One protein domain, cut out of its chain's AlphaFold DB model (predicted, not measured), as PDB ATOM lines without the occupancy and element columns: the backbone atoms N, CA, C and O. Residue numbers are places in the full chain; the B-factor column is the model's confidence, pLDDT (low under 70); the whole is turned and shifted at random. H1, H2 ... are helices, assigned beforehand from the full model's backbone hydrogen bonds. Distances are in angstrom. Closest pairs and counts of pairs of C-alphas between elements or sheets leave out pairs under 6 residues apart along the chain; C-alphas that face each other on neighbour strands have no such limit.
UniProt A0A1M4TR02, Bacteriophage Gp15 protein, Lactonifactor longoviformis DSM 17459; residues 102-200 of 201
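What this domain is: This is residues 102 to 200 of the 201 residues of the protein "Bacteriophage Gp15 protein" of Lactonifactor longoviformis DSM 17459 (UniProt A0A1M4TR02). Five helices are strung out in a loose, elongated arrangement without a shared core: H3 bridges the middle, with H1 and H2 at one end and H4 and H5 at the other. H1 meets one end of H3 and H4 meets the other, while H5 folds back beside H4 without touching it; residues 121 to 128 and 177 to 182 stick out. The printed part has 99 residues with five named helices, H1 to H5 in chain order, and no named strand; the class is all helix. It is loose, with a radius of gyration of the C-alphas of 18.1 A, and its outline is only just flat, spanning 58 by 31 by 17 A.

Where its parts are: H1 is residues 102 to 113, 16.0 A from first to last C-alpha, and begins at C-alpha 102 at (37.450, -13.607, -70.037). H2 is residues 126 to 133, 10.3 A long. H3 is residues 141 to 150, 14.3 A long, beginning at C-alpha 141 at (27.280, -17.257, -70.959). H4 is residues 161 to 173, 18.4 A long. H5, the longest helix, is residues 183 to 198, 22.8 A long, and ends at C-alpha 198 at (18.070, -6.075, -99.845).

How they stand to each other: H1 touches H3 with residues 104 to 108 alone; the closest C-alphas, of Tyr 104 and Ile 142, are 5.1 A apart. The two run opposite ways at a steep tilt of 57 degrees. H2 is close to but not clearly touching H1, the closest C-alphas being those of Phe 109 and Phe 133 at 7.7 A; their lines are about perpendicular, at 76 degrees. H2 and H3 are apart. H4 touches H3 with residues 167 to 171 alone; the closest C-alphas, of Arg 149 and Lys 171, are 5.9 A apart. They run opposite ways at a steep tilt of 57 degrees. H5 touches no helix, but H4 and H5 are near each other, with 12 pairs of C-alphas within 10 A. In H1, H2, H3, H4 and H5 every O i to N i+4 pair is within hydrogen-bond range.

The domain as a whole: The two C-alphas farthest apart, those of Lys 123 and Thr 200, are 58.9 A from each other. The printed part has no cut. The link from H1 to H2, 12 residues, is long; those from H2 to H3, H3 to H4 and H4 to H5 are short. Residues 121 to 128, of which 126 to 128 belong to H2, and residues 177 to 182 stand free. The mean pLDDT of the printed part is 79.4, and residues 178 to 200 are under 70; the mean of H5 is 44.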
ATOM      1  N   GLY A 102      37.154 -13.522 -71.470       91.69
ATOM      2  CA  GLY A 102      37.450 -13.607 -70.037       91.69
ATOM      3  C   GLY A 102      36.264 -13.248 -69.133       91.69
ATOM      4  O   GLY A 102      36.007 -13.941 -68.150       91.69
ATOM      5  N   GLU A 103      35.476 -12.230 -69.491       94.12
ATOM      6  CA  GLU A 103      34.277 -11.811 -68.744       94.12
ATOM      7  C   GLU A 103      33.143 -12.850 -68.807       94.12
ATOM      8  O   GLU A 103      32.465 -13.133 -67.809       94.12
ATOM      9  N   TYR A 104      32.950 -13.478 -69.970       94.94
ATOM     10  CA  TYR A 104      31.973 -14.551 -70.147       94.94
ATOM     11  C   TYR A 104      32.397 -15.808 -69.394       94.94
ATOM     12  O   TYR A 104      31.567 -16.462 -68.767       94.94
ATOM     13  N   ILE A 105      33.689 -16.127 -69.403       93.06
ATOM     14  CA  ILE A 105      34.249 -17.249 -68.647       93.06
ATOM     15  C   ILE A 105      34.092 -16.997 -67.149       93.06
ATOM     16  O   ILE A 105      33.599 -17.867 -66.435       93.06
ATOM     17  N   TYR A 106      34.442 -15.797 -66.682       97.25
ATOM     18  CA  TYR A 106      34.297 -15.394 -65.288       97.25
ATOM     19  C   TYR A 106      32.862 -15.563 -64.788       97.25
ATOM     20  O   TYR A 106      32.617 -16.289 -63.823       97.25
ATOM     21  N   SER A 107      31.905 -14.941 -65.482       97.12
ATOM     22  CA  SER A 107      30.486 -15.026 -65.122       97.12
ATOM     23  C   SER A 107      29.965 -16.464 -65.154       97.12
ATOM     24  O   SER A 107      29.193 -16.840 -64.277       97.12
ATOM     25  N   SER A 108      30.442 -17.286 -66.094       96.94
ATOM     26  CA  SER A 108      30.062 -18.700 -66.213       96.94
ATOM     27  C   SER A 108      30.586 -19.560 -65.058       96.94
ATOM     28  O   SER A 108      29.859 -20.398 -64.536       96.94
ATOM     29  N   PHE A 109      31.828 -19.349 -64.611       97.44
ATOM     30  CA  PHE A 109      32.371 -20.051 -63.438       97.44
ATOM     31  C   PHE A 109      31.655 -19.649 -62.150       97.44
ATOM     32  O   PHE A 109      31.377 -20.498 -61.297       97.44
ATOM     33  N   MET A 110      31.339 -18.360 -62.024       97.12
ATOM     34  CA  MET A 110      30.602 -17.849 -60.879       97.12
ATOM     35  C   MET A 110      29.167 -18.394 -60.853       97.12
ATOM     36  O   MET A 110      28.696 -18.789 -59.789       97.12
ATOM     37  N   SER A 111      28.483 -18.469 -62.001       96.56
ATOM     38  CA  SER A 111      27.103 -18.964 -62.076       96.56
ATOM     39  C   SER A 111      26.988 -20.466 -61.819       96.56
ATOM     40  O   SER A 111      26.100 -20.882 -61.081       96.56
ATOM     41  N   ASP A 112      27.871 -21.275 -62.411       96.81
ATOM     42  CA  ASP A 112      27.741 -22.737 -62.373       96.81
ATOM     43  C   ASP A 112      28.351 -23.368 -61.130       96.81
ATOM     44  O   ASP A 112      27.834 -24.355 -60.606       96.81
ATOM     45  N   TYR A 113      29.472 -22.818 -60.668       97.19
ATOM     46  CA  TYR A 113      30.254 -23.423 -59.594       97.19
ATOM     47  C   TYR A 113      30.369 -22.536 -58.357       97.19
ATOM     48  O   TYR A 113      30.860 -23.005 -57.333       97.19
ATOM     49  N   GLY A 114      29.959 -21.264 -58.433       97.38
ATOM     50  CA  GLY A 114      30.225 -20.293 -57.370       97.38
ATOM     51  C   GLY A 114      31.721 -20.027 -57.174       97.38
ATOM     52  O   GLY A 114      32.142 -19.694 -56.068       97.38
ATOM     53  N   ILE A 115      32.535 -20.231 -58.217       97.69
ATOM     54  CA  ILE A 115      33.987 -20.037 -58.165       97.69
ATOM     55  C   ILE A 115      34.320 -18.638 -58.677       97.69
ATOM     56  O   ILE A 115      34.182 -18.348 -59.864       97.69
ATOM     57  N   ASP A 116      34.837 -17.797 -57.786       97.62
ATOM     58  CA  ASP A 116      35.415 -16.507 -58.149       97.62
ATOM     59  C   ASP A 116      36.843 -16.699 -58.690       97.62
ATOM     60  O   ASP A 116      37.812 -16.803 -57.930       97.62
ATOM     61  N   LEU A 117      36.984 -16.748 -60.019       95.50
ATOM     62  CA  LEU A 117      38.282 -16.964 -60.676       95.50
ATOM     63  C   LEU A 117      39.327 -15.903 -60.309       95.50
ATOM     64  O   LEU A 117      40.520 -16.213 -60.283       95.50
ATOM     65  N   LEU A 118      38.912 -14.671 -59.996       96.06
ATOM     66  CA  LEU A 118      39.841 -13.610 -59.607       96.06
ATOM     67  C   LEU A 118      40.461 -13.892 -58.232       96.06
ATOM     68  O   LEU A 118      41.658 -13.672 -58.042       96.06
ATOM     69  N   SER A 119      39.682 -14.456 -57.306       97.50
ATOM     70  CA  SER A 119      40.154 -14.908 -55.989       97.50
ATOM     71  C   SER A 119      41.033 -16.168 -56.051       97.50
ATOM     72  O   SER A 119      41.843 -16.416 -55.144       97.50
ATOM     73  N   GLU A 120      40.902 -16.951 -57.123       97.06
ATOM     74  CA  GLU A 120      41.624 -18.207 -57.363       97.06
ATOM     75  C   GLU A 120      42.937 -18.053 -58.156       97.06
ATOM     76  O   GLU A 120      43.645 -19.043 -58.393       97.06
ATOM     77  N   ARG A 121      43.308 -16.823 -58.533       95.19
ATOM     78  CA  ARG A 121      44.596 -16.518 -59.179       95.19
ATOM     79  C   ARG A 121      45.778 -17.016 -58.346       95.19
ATOM     80  O   ARG A 121      45.810 -16.854 -57.124       95.19
ATOM     81  N   GLY A 122      46.733 -17.675 -59.000       93.69
ATOM     82  CA  GLY A 122      47.880 -18.309 -58.344       93.69
ATOM     83  C   GLY A 122      47.564 -19.589 -57.554       93.69
ATOM     84  O   GLY A 122      48.484 -20.196 -57.008       93.69
ATOM     85  N   LYS A 123      46.296 -20.027 -57.474       94.81
ATOM     86  CA  LYS A 123      45.863 -21.182 -56.657       94.81
ATOM     87  C   LYS A 123      45.246 -22.299 -57.492       94.81
ATOM     88  O   LYS A 123      45.599 -23.471 -57.325       94.81
ATOM     89  N   LEU A 124      44.328 -21.958 -58.396       94.75
ATOM     90  CA  LEU A 124      43.601 -22.946 -59.187       94.75
ATOM     91  C   LEU A 124      44.495 -23.524 -60.288       94.75
ATOM     92  O   LEU A 124      44.795 -22.876 -61.288       94.75
ATOM     93  N   HIS A 125      44.907 -24.777 -60.097       93.44
ATOM     94  CA  HIS A 125      45.752 -25.508 -61.041       93.44
ATOM     95  C   HIS A 125      45.112 -25.613 -62.436       93.44
ATOM     96  O   HIS A 125      43.940 -25.977 -62.558       93.44
ATOM     97  N   TRP A 126      45.904 -25.433 -63.494       89.62
ATOM     98  CA  TRP A 126      45.480 -25.445 -64.899       89.62
ATOM     99  C   TRP A 126      44.624 -26.659 -65.288       89.62
ATOM    100  O   TRP A 126      43.530 -26.519 -65.825       89.62
ATOM    101  N   LYS A 127      45.065 -27.876 -64.942       87.06
ATOM    102  CA  LYS A 127      44.285 -29.107 -65.186       87.06
ATOM    103  C   LYS A 127      42.890 -29.086 -64.533       87.06
ATOM    104  O   LYS A 127      41.954 -29.627 -65.115       87.06
ATOM    105  N   LYS A 128      42.738 -28.477 -63.347       92.00
ATOM    106  CA  LYS A 128      41.428 -28.312 -62.690       92.00
ATOM    107  C   LYS A 128      40.593 -27.265 -63.412       92.00
ATOM    108  O   LYS A 128      39.431 -27.529 -63.688       92.00
ATOM    109  N   PHE A 129      41.200 -26.131 -63.758       92.06
ATOM    110  CA  PHE A 129      40.548 -25.081 -64.536       92.06
ATOM    111  C   PHE A 129      39.971 -25.623 -65.849       92.06
ATOM    112  O   PHE A 129      38.789 -25.436 -66.104       92.06
ATOM    113  N   ILE A 130      40.742 -26.386 -66.633       87.25
ATOM    114  CA  ILE A 130      40.237 -26.959 -67.891       87.25
ATOM    115  C   ILE A 130      39.157 -28.017 -67.657       87.25
ATOM    116  O   ILE A 130      38.212 -28.097 -68.441       87.25
ATOM    117  N   ALA A 131      39.253 -28.815 -66.591       87.50
ATOM    118  CA  ALA A 131      38.199 -29.766 -66.248       87.50
ATOM    119  C   ALA A 131      36.877 -29.062 -65.898       87.50
ATOM    120  O   ALA A 131      35.828 -29.517 -66.342       87.50
ATOM    121  N   LEU A 132      36.939 -27.948 -65.160       92.56
ATOM    122  CA  LEU A 132      35.783 -27.101 -64.850       92.56
ATOM    123  C   LEU A 132      35.247 -26.420 -66.113       92.56
ATOM    124  O   LEU A 132      34.071 -26.542 -66.417       92.56
ATOM    125  N   PHE A 133      36.112 -25.789 -66.908       89.38
ATOM    126  CA  PHE A 133      35.723 -25.127 -68.157       89.38
ATOM    127  C   PHE A 133      35.022 -26.089 -69.129       89.38
ATOM    128  O   PHE A 133      33.984 -25.767 -69.697       89.38
ATOM    129  N   SER A 134      35.555 -27.306 -69.279       84.00
ATOM    130  CA  SER A 134      34.975 -28.342 -70.150       84.00
ATOM    131  C   SER A 134      33.670 -28.933 -69.603       84.00
ATOM    132  O   SER A 134      32.984 -29.649 -70.326       84.00
ATOM    133  N   GLY A 135      33.372 -28.706 -68.322       85.81
ATOM    134  CA  GLY A 135      32.186 -29.204 -67.633       85.81
ATOM    135  C   GLY A 135      31.099 -28.151 -67.426       85.81
ATOM    136  O   GLY A 135      30.138 -28.451 -66.716       85.81
ATOM    137  N   LEU A 136      31.261 -26.937 -67.969       89.81
ATOM    138  CA  LEU A 136      30.268 -25.869 -67.845       89.81
ATOM    139  C   LEU A 136      28.942 -26.288 -68.493       89.81
ATOM    140  O   LEU A 136      28.911 -26.939 -69.540       89.81
ATOM    141  N   SER A 137      27.843 -25.889 -67.866       92.44
ATOM    142  CA  SER A 137      26.483 -26.165 -68.314       92.44
ATOM    143  C   SER A 137      26.177 -25.409 -69.605       92.44
ATOM    144  O   SER A 137      26.654 -24.292 -69.820       92.44
ATOM    145  N   GLU A 138      25.305 -25.970 -70.444       90.19
ATOM    146  CA  GLU A 138      24.929 -25.380 -71.742       90.19
ATOM    147  C   GLU A 138      24.296 -23.981 -71.631       90.19
ATOM    148  O   GLU A 138      24.294 -23.225 -72.600       90.19
ATOM    149  N   HIS A 139      23.760 -23.629 -70.459       90.75
ATOM    150  CA  HIS A 139      23.105 -22.346 -70.191       90.75
ATOM    151  C   HIS A 139      24.070 -21.229 -69.771       90.75
ATOM    152  O   HIS A 139      23.640 -20.096 -69.565       90.75
ATOM    153  N   THR A 140      25.358 -21.533 -69.611       94.00
ATOM    154  CA  THR A 140      26.358 -20.532 -69.233       94.00
ATOM    155  C   THR A 140      26.626 -19.542 -70.357       94.00
ATOM    156  O   THR A 140      26.494 -19.859 -71.544       94.00
ATOM    157  N   LYS A 141      27.061 -18.331 -69.988       93.88
ATOM    158  CA  LYS A 141      27.280 -17.257 -70.959       93.88
ATOM    159  C   LYS A 141      28.328 -17.629 -72.007       93.88
ATOM    160  O   LYS A 141      28.135 -17.356 -73.188       93.88
ATOM    161  N   ILE A 142      29.409 -18.300 -71.607       91.81
ATOM    162  CA  ILE A 142      30.439 -18.737 -72.557       91.81
ATOM    163  C   ILE A 142      29.935 -19.838 -73.498       91.81
ATOM    164  O   ILE A 142      30.264 -19.820 -74.684       91.81
ATOM    165  N   MET A 143      29.095 -20.761 -73.017       91.12
ATOM    166  CA  MET A 143      28.512 -21.802 -73.870       91.12
ATOM    167  C   MET A 143      27.517 -21.219 -74.877       91.12
ATOM    168  O   MET A 143      27.497 -21.649 -76.031       91.12
ATOM    169  N   GLU A 144      26.765 -20.182 -74.498       92.69
ATOM    170  CA  GLU A 144      25.936 -19.407 -75.428       92.69
ATOM    171  C   GLU A 144      26.784 -18.765 -76.539       92.69
ATOM    172  O   GLU A 144      26.471 -18.912 -77.722       92.69
ATOM    173  N   VAL A 145      27.894 -18.114 -76.184       91.06
ATOM    174  CA  VAL A 145      28.812 -17.491 -77.153       91.06
ATOM    175  C   VAL A 145      29.411 -18.533 -78.104       91.06
ATOM    176  O   VAL A 145      29.370 -18.351 -79.324       91.06
ATOM    177  N   ILE A 146      29.897 -19.664 -77.578       87.25
ATOM    178  CA  ILE A 146      30.408 -20.780 -78.390       87.25
ATOM    179  C   ILE A 146      29.317 -21.294 -79.337       87.25
ATOM    180  O   ILE A 146      29.580 -21.533 -80.520       87.25
ATOM    181  N   LYS A 147      28.076 -21.429 -78.858       89.81
ATOM    182  CA  LYS A 147      26.935 -21.851 -79.678       89.81
ATOM    183  C   LYS A 147      26.673 -20.864 -80.814       89.81
ATOM    184  O   LYS A 147      26.566 -21.297 -81.955       89.81
ATOM    185  N   ILE A 148      26.644 -19.557 -80.550       88.62
ATOM    186  CA  ILE A 148      26.446 -18.525 -81.583       88.62
ATOM    187  C   ILE A 148      27.568 -18.579 -82.632       88.62
ATOM    188  O   ILE A 148      27.305 -18.602 -83.841       88.62
ATOM    189  N   ARG A 149      28.832 -18.683 -82.201       85.62
ATOM    190  CA  ARG A 149      29.994 -18.762 -83.104       85.62
ATOM    191  C   ARG A 149      29.990 -20.024 -83.967       85.62
ATOM    192  O   ARG A 149      30.297 -19.945 -85.155       85.62
ATOM    193  N   THR A 150      29.569 -21.161 -83.418       84.62
ATOM    194  CA  THR A 150      29.538 -22.459 -84.123       84.62
ATOM    195  C   THR A 150      28.252 -22.723 -84.907       84.62
ATOM    196  O   THR A 150      28.243 -23.578 -85.796       84.62
ATOM    197  N   MET A 151      27.172 -21.988 -84.625       85.44
ATOM    198  CA  MET A 151      25.883 -22.144 -85.298       85.44
ATOM    199  C   MET A 151      26.027 -21.958 -86.812       85.44
ATOM    200  O   MET A 151      26.709 -21.046 -87.279       85.44
ATOM    201  N   LYS A 152      25.386 -22.828 -87.594       86.75
ATOM    202  CA  LYS A 152      25.364 -22.710 -89.055       86.75
ATOM    203  C   LYS A 152      24.296 -21.707 -89.465       86.75
ATOM    204  O   LYS A 152      23.181 -21.771 -88.959       86.75
ATOM    205  N   VAL A 153      24.627 -20.836 -90.412       87.25
ATOM    206  CA  VAL A 153      23.631 -19.981 -91.065       87.25
ATOM    207  C   VAL A 153      22.775 -20.875 -91.973       87.25
ATOM    208  O   VAL A 153      23.347 -21.631 -92.773       87.25
ATOM    209  N   PRO A 154      21.437 -20.873 -91.836       87.75
ATOM    210  CA  PRO A 154      20.574 -21.669 -92.695       87.75
ATOM    211  C   PRO A 154      20.686 -21.193 -94.147       87.75
ATOM    212  O   PRO A 154      20.979 -20.031 -94.426       87.75
ATOM    213  N   ARG A 155      20.464 -22.102 -95.102       88.25
ATOM    214  CA  ARG A 155      20.405 -21.713 -96.516       88.25
ATOM    215  C   ARG A 155      19.150 -20.886 -96.753       88.25
ATOM    216  O   ARG A 155      18.091 -21.224 -96.222       88.25
ATOM    217  N   TYR A 156      19.272 -19.857 -97.582       87.25
ATOM    218  CA  TYR A 156      18.126 -19.060 -97.985       87.25
ATOM    219  C   TYR A 156      17.071 -19.937 -98.670       87.25
ATOM    220  O   TYR A 156      17.398 -20.721 -99.565       87.25
ATOM    221  N   ASN A 157      15.823 -19.833 -98.220       88.19
ATOM    222  CA  ASN A 157      14.687 -20.603 -98.728       88.19
ATOM    223  C   ASN A 157      13.564 -19.718 -99.300       88.19
ATOM    224  O   ASN A 157      12.486 -20.234 -99.583       88.19
ATOM    225  N   GLY A 158      13.805 -18.410 -99.457       85.94
ATOM    226  CA  GLY A 158      12.811 -17.441 -99.935       85.94
ATOM    227  C   GLY A 158      12.008 -16.741 -98.832       85.94
ATOM    228  O   GLY A 158      11.383 -15.724 -99.103       85.94
ATOM    229  N   HIS A 159      12.017 -17.259 -97.597       88.06
ATOM    230  CA  HIS A 159      11.196 -16.738 -96.491       88.06
ATOM    231  C   HIS A 159      11.963 -16.550 -95.175       88.06
ATOM    232  O   HIS A 159      11.387 -16.111 -94.186       88.06
ATOM    233  N   ASN A 160      13.252 -16.889 -95.141       89.06
ATOM    234  CA  ASN A 160      14.087 -16.859 -93.938       89.06
ATOM    235  C   ASN A 160      15.164 -15.764 -93.973       89.06
ATOM    236  O   ASN A 160      16.196 -15.904 -93.322       89.06
ATOM    237  N   GLN A 161      14.946 -14.689 -94.736       88.31
ATOM    238  CA  GLN A 161      15.896 -13.576 -94.824       88.31
ATOM    239  C   GLN A 161      16.134 -12.928 -93.455       88.31
ATOM    240  O   GLN A 161      17.283 -12.785 -93.046       88.31
ATOM    241  N   ASP A 162      15.060 -12.637 -92.720       89.31
ATOM    242  CA  ASP A 162      15.136 -12.018 -91.391       89.31
ATOM    243  C   ASP A 162      15.862 -12.919 -90.379       89.31
ATOM    244  O   ASP A 162      16.672 -12.450 -89.582       89.31
ATOM    245  N   GLU A 163      15.620 -14.234 -90.438       87.81
ATOM    246  CA  GLU A 163      16.303 -15.219 -89.588       87.81
ATOM    247  C   GLU A 163      17.804 -15.271 -89.900       87.81
ATOM    248  O   GLU A 163      18.634 -15.265 -88.991       87.81
ATOM    249  N   ILE A 164      18.164 -15.298 -91.187       87.50
ATOM    250  CA  ILE A 164      19.560 -15.280 -91.627       87.50
ATOM    251  C   ILE A 164      20.247 -14.005 -91.141       87.50
ATOM    252  O   ILE A 164      21.340 -14.098 -90.580       87.50
ATOM    253  N   GLN A 165      19.610 -12.845 -91.305       86.44
ATOM    254  CA  GLN A 165      20.174 -11.570 -90.878       86.44
ATOM    255  C   GLN A 165      20.377 -11.528 -89.361       86.44
ATOM    256  O   GLN A 165      21.485 -11.256 -88.912       86.44
ATOM    257  N   ALA A 166      19.375 -11.923 -88.571       88.25
ATOM    258  CA  ALA A 166      19.492 -11.970 -87.113       88.25
ATOM    259  C   ALA A 166      20.641 -12.881 -86.641       88.25
ATOM    260  O   ALA A 166      21.366 -12.558 -85.697       88.25
ATOM    261  N   ILE A 167      20.845 -14.021 -87.309       87.81
ATOM    262  CA  ILE A 167      21.967 -14.923 -87.024       87.81
ATOM    263  C   ILE A 167      23.309 -14.267 -87.366       87.81
ATOM    264  O   ILE A 167      24.276 -14.429 -86.616       87.81
ATOM    265  N   LEU A 168      23.394 -13.570 -88.499       86.56
ATOM    266  CA  LEU A 168      24.612 -12.886 -88.930       86.56
ATOM    267  C   LEU A 168      24.965 -11.722 -88.005       86.56
ATOM    268  O   LEU A 168      26.129 -11.591 -87.631       86.56
ATOM    269  N   ASP A 169      23.971 -10.958 -87.564       86.62
ATOM    270  CA  ASP A 169      24.144  -9.868 -86.607       86.62
ATOM    271  C   ASP A 169      24.684 -10.406 -85.277       86.62
ATOM    272  O   ASP A 169      25.711  -9.938 -84.785       86.62
ATOM    273  N   LEU A 170      24.079 -11.475 -84.740       87.94
ATOM    274  CA  LEU A 170      24.574 -12.140 -83.530       87.94
ATOM    275  C   LEU A 170      26.009 -12.645 -83.700       87.94
ATOM    276  O   LEU A 170      26.843 -12.470 -82.813       87.94
ATOM    277  N   LYS A 171      26.322 -13.272 -84.837       87.19
ATOM    278  CA  LYS A 171      27.684 -13.734 -85.122       87.19
ATOM    279  C   LYS A 171      28.681 -12.586 -85.189       87.19
ATOM    280  O   LYS A 171      29.793 -12.765 -84.703       87.19
ATOM    281  N   SER A 172      28.287 -11.450 -85.755       84.50
ATOM    282  CA  SER A 172      29.110 -10.244 -85.826       84.50
ATOM    283  C   SER A 172      29.387  -9.677 -84.434       84.50
ATOM    284  O   SER A 172      30.545  -9.461 -84.085       84.50
ATOM    285  N   CYS A 173      28.362  -9.569 -83.578       84.12
ATOM    286  CA  CYS A 173      28.513  -9.073 -82.205       84.12
ATOM    287  C   CYS A 173      29.513  -9.878 -81.362       84.12
ATOM    288  O   CYS A 173      30.164  -9.317 -80.484       84.12
ATOM    289  N   TYR A 174      29.615 -11.187 -81.601       84.00
ATOM    290  CA  TYR A 174      30.496 -12.076 -80.843       84.00
ATOM    291  C   TYR A 174      31.715 -12.544 -81.642       84.00
ATOM    292  O   TYR A 174      32.409 -13.454 -81.186       84.00
ATOM    293  N   ALA A 175      31.992 -11.990 -82.824       83.62
ATOM    294  CA  ALA A 175      33.122 -12.419 -83.640       83.62
ATOM    295  C   ALA A 175      34.456 -12.174 -82.915       83.62
ATOM    296  O   ALA A 175      34.641 -11.162 -82.243       83.62
ATOM    297  N   LEU A 176      35.388 -13.120 -83.047       79.81
ATOM    298  CA  LEU A 176      36.771 -12.919 -82.622       79.81
ATOM    299  C   LEU A 176      37.561 -12.311 -83.777       79.81
ATOM    300  O   LEU A 176      37.377 -12.715 -84.929       79.81
ATOM    301  N   ASP A 177      38.471 -11.393 -83.459       71.50
ATOM    302  CA  ASP A 177      39.409 -10.853 -84.439       71.50
ATOM    303  C   ASP A 177      40.223 -12.001 -85.046       71.50
ATOM    304  O   ASP A 177      40.946 -12.727 -84.357       71.50
ATOM    305  N   VAL A 178      40.113 -12.184 -86.360       57.69
ATOM    306  CA  VAL A 178      40.947 -13.153 -87.064       57.69
ATOM    307  C   VAL A 178      42.331 -12.525 -87.193       57.69
ATOM    308  O   VAL A 178      42.492 -11.542 -87.914       57.69
ATOM    309  N   LYS A 179      43.348 -13.079 -86.520       47.25
ATOM    310  CA  LYS A 179      44.753 -12.729 -86.791       47.25
ATOM    311  C   LYS A 179      45.121 -13.221 -88.200       47.25
ATOM    312  O   LYS A 179      45.611 -14.329 -88.389       47.25
ATOM    313  N   GLY A 180      44.785 -12.407 -89.197       41.38
ATOM    314  CA  GLY A 180      44.953 -12.646 -90.627       41.38
ATOM    315  C   GLY A 180      44.197 -11.571 -91.411       41.38
ATOM    316  O   GLY A 180      43.058 -11.254 -91.081       41.38
ATOM    317  N   HIS A 181      44.833 -10.986 -92.427       32.31
ATOM    318  CA  HIS A 181      44.426  -9.744 -93.111       32.31
ATOM    319  C   HIS A 181      43.122  -9.824 -93.942       32.31
ATOM    320  O   HIS A 181      42.988  -9.104 -94.916       32.31
ATOM    321  N   GLY A 182      42.173 -10.708 -93.618       42.25
ATOM    322  CA  GLY A 182      40.947 -10.898 -94.406       42.25
ATOM    323  C   GLY A 182      39.672 -11.153 -93.603       42.25
ATOM    324  O   GLY A 182      38.626 -11.384 -94.203       42.25
ATOM    325  N   GLY A 183      39.726 -11.145 -92.264       45.22
ATOM    326  CA  GLY A 183      38.559 -11.436 -91.419       45.22
ATOM    327  C   GLY A 183      37.513 -10.317 -91.410       45.22
ATOM    328  O   GLY A 183      36.350 -10.570 -91.711       45.22
ATOM    329  N   GLN A 184      37.935  -9.085 -91.104       48.56
ATOM    330  CA  GLN A 184      37.044  -7.915 -91.097       48.56
ATOM    331  C   GLN A 184      36.636  -7.517 -92.519       48.56
ATOM    332  O   GLN A 184      35.447  -7.437 -92.791       48.56
ATOM    333  N   GLU A 185      37.580  -7.431 -93.464       44.62
ATOM    334  CA  GLU A 185      37.263  -7.131 -94.871       44.62
ATOM    335  C   GLU A 185      36.284  -8.141 -95.491       44.62
ATOM    336  O   GLU A 185      35.407  -7.763 -96.269       44.62
ATOM    337  N   GLY A 186      36.390  -9.428 -95.137       45.62
ATOM    338  CA  GLY A 186      35.474 -10.467 -95.606       45.62
ATOM    339  C   GLY A 186      34.064 -10.336 -95.026       45.62
ATOM    340  O   GLY A 186      33.095 -10.545 -95.756       45.62
ATOM    341  N   LEU A 187      33.943  -9.968 -93.745       48.22
ATOM    342  CA  LEU A 187      32.659  -9.716 -93.084       48.22
ATOM    343  C   LEU A 187      32.014  -8.425 -93.587       48.22
ATOM    344  O   LEU A 187      30.840  -8.451 -93.946       48.22
ATOM    345  N   ASP A 188      32.782  -7.346 -93.715       44.75
ATOM    346  CA  ASP A 188      32.318  -6.071 -94.263       44.75
ATOM    347  C   ASP A 188      31.842  -6.243 -95.710       44.75
ATOM    348  O   ASP A 188      30.769  -5.774 -96.084       44.75
ATOM    349  N   THR A 189      32.571  -7.020 -96.517       48.06
ATOM    350  CA  THR A 189      32.145  -7.368 -97.882       48.06
ATOM    351  C   THR A 189      30.854  -8.191 -97.883       48.06
ATOM    352  O   THR A 189      30.007  -7.997 -98.757       48.06
ATOM    353  N   LEU A 190      30.671  -9.092 -96.913       46.41
ATOM    354  CA  LEU A 190      29.450  -9.886 -96.749       46.41
ATOM    355  C   LEU A 190      28.254  -9.000 -96.381       46.41
ATOM    356  O   LEU A 190      27.226  -9.085 -97.051       46.41
ATOM    357  N   PHE A 191      28.404  -8.110 -95.398       43.06
ATOM    358  CA  PHE A 191      27.370  -7.151 -95.002       43.06
ATOM    359  C   PHE A 191      27.007  -6.207 -96.152       43.06
ATOM    360  O   PHE A 191      25.837  -6.106 -96.506       43.06
ATOM    361  N   MET A 192      27.996  -5.642 -96.852       43.50
ATOM    362  CA  MET A 192      27.760  -4.811 -98.041       43.50
ATOM    363  C   MET A 192      27.070  -5.566 -99.189       43.50
ATOM    364  O   MET A 192      26.376  -4.963-100.011       43.50
ATOM    365  N   THR A 193      27.306  -6.875 -99.305       48.12
ATOM    366  CA  THR A 193      26.683  -7.718-100.334       48.12
ATOM    367  C   THR A 193      25.228  -8.025 -99.984       48.12
ATOM    368  O   THR A 193      24.372  -7.963-100.863       48.12
ATOM    369  N   LEU A 194      24.939  -8.294 -98.711       38.00
ATOM    370  CA  LEU A 194      23.581  -8.507 -98.209       38.00
ATOM    371  C   LEU A 194      22.745  -7.224 -98.273       38.00
ATOM    372  O   LEU A 194      21.608  -7.271 -98.737       38.00
ATOM    373  N   GLU A 195      23.324  -6.071 -97.929       40.69
ATOM    374  CA  GLU A 195      22.679  -4.761 -98.094       40.69
ATOM    375  C   GLU A 195      22.338  -4.473 -99.560       40.69
ATOM    376  O   GLU A 195      21.240  -4.014 -99.865       40.69
ATOM    377  N   ARG A 196      23.238  -4.799-100.498       42.53
ATOM    378  CA  ARG A 196      22.959  -4.647-101.935       42.53
ATOM    379  C   ARG A 196      21.825  -5.541-102.421       42.53
ATOM    380  O   ARG A 196      21.066  -5.102-103.276       42.53
ATOM    381  N   MET A 197      21.715  -6.760-101.897       35.97
ATOM    382  CA  MET A 197      20.628  -7.679-102.249       35.97
ATOM    383  C   MET A 197      19.281  -7.234-101.664       35.97
ATOM    384  O   MET A 197      18.260  -7.434-102.310       35.97
ATOM    385  N   ALA A 198      19.278  -6.590-100.493       34.88
ATOM    386  CA  ALA A 198      18.070  -6.075 -99.845       34.88
ATOM    387  C   ALA A 198      17.500  -4.791-100.486       34.88
ATOM    388  O   ALA A 198      16.351  -4.449-100.235       34.88
ATOM    389  N   VAL A 199      18.287  -4.073-101.298       39.09
ATOM    390  CA  VAL A 199      17.882  -2.814-101.963       39.09
ATOM    391  C   VAL A 199      17.392  -3.035-103.406       39.09
ATOM    392  O   VAL A 199      16.857  -2.120-104.023       39.09
ATOM    393  N   THR A 200      17.566  -4.235-103.967       39.69
ATOM    394  CA  THR A 200      17.193  -4.561-105.360       39.69
ATOM    395  C   THR A 200      15.774  -5.109-105.569       39.69
ATOM    396  O   THR A 200      15.499  -5.584-106.670       39.69
TER     397      THR A 200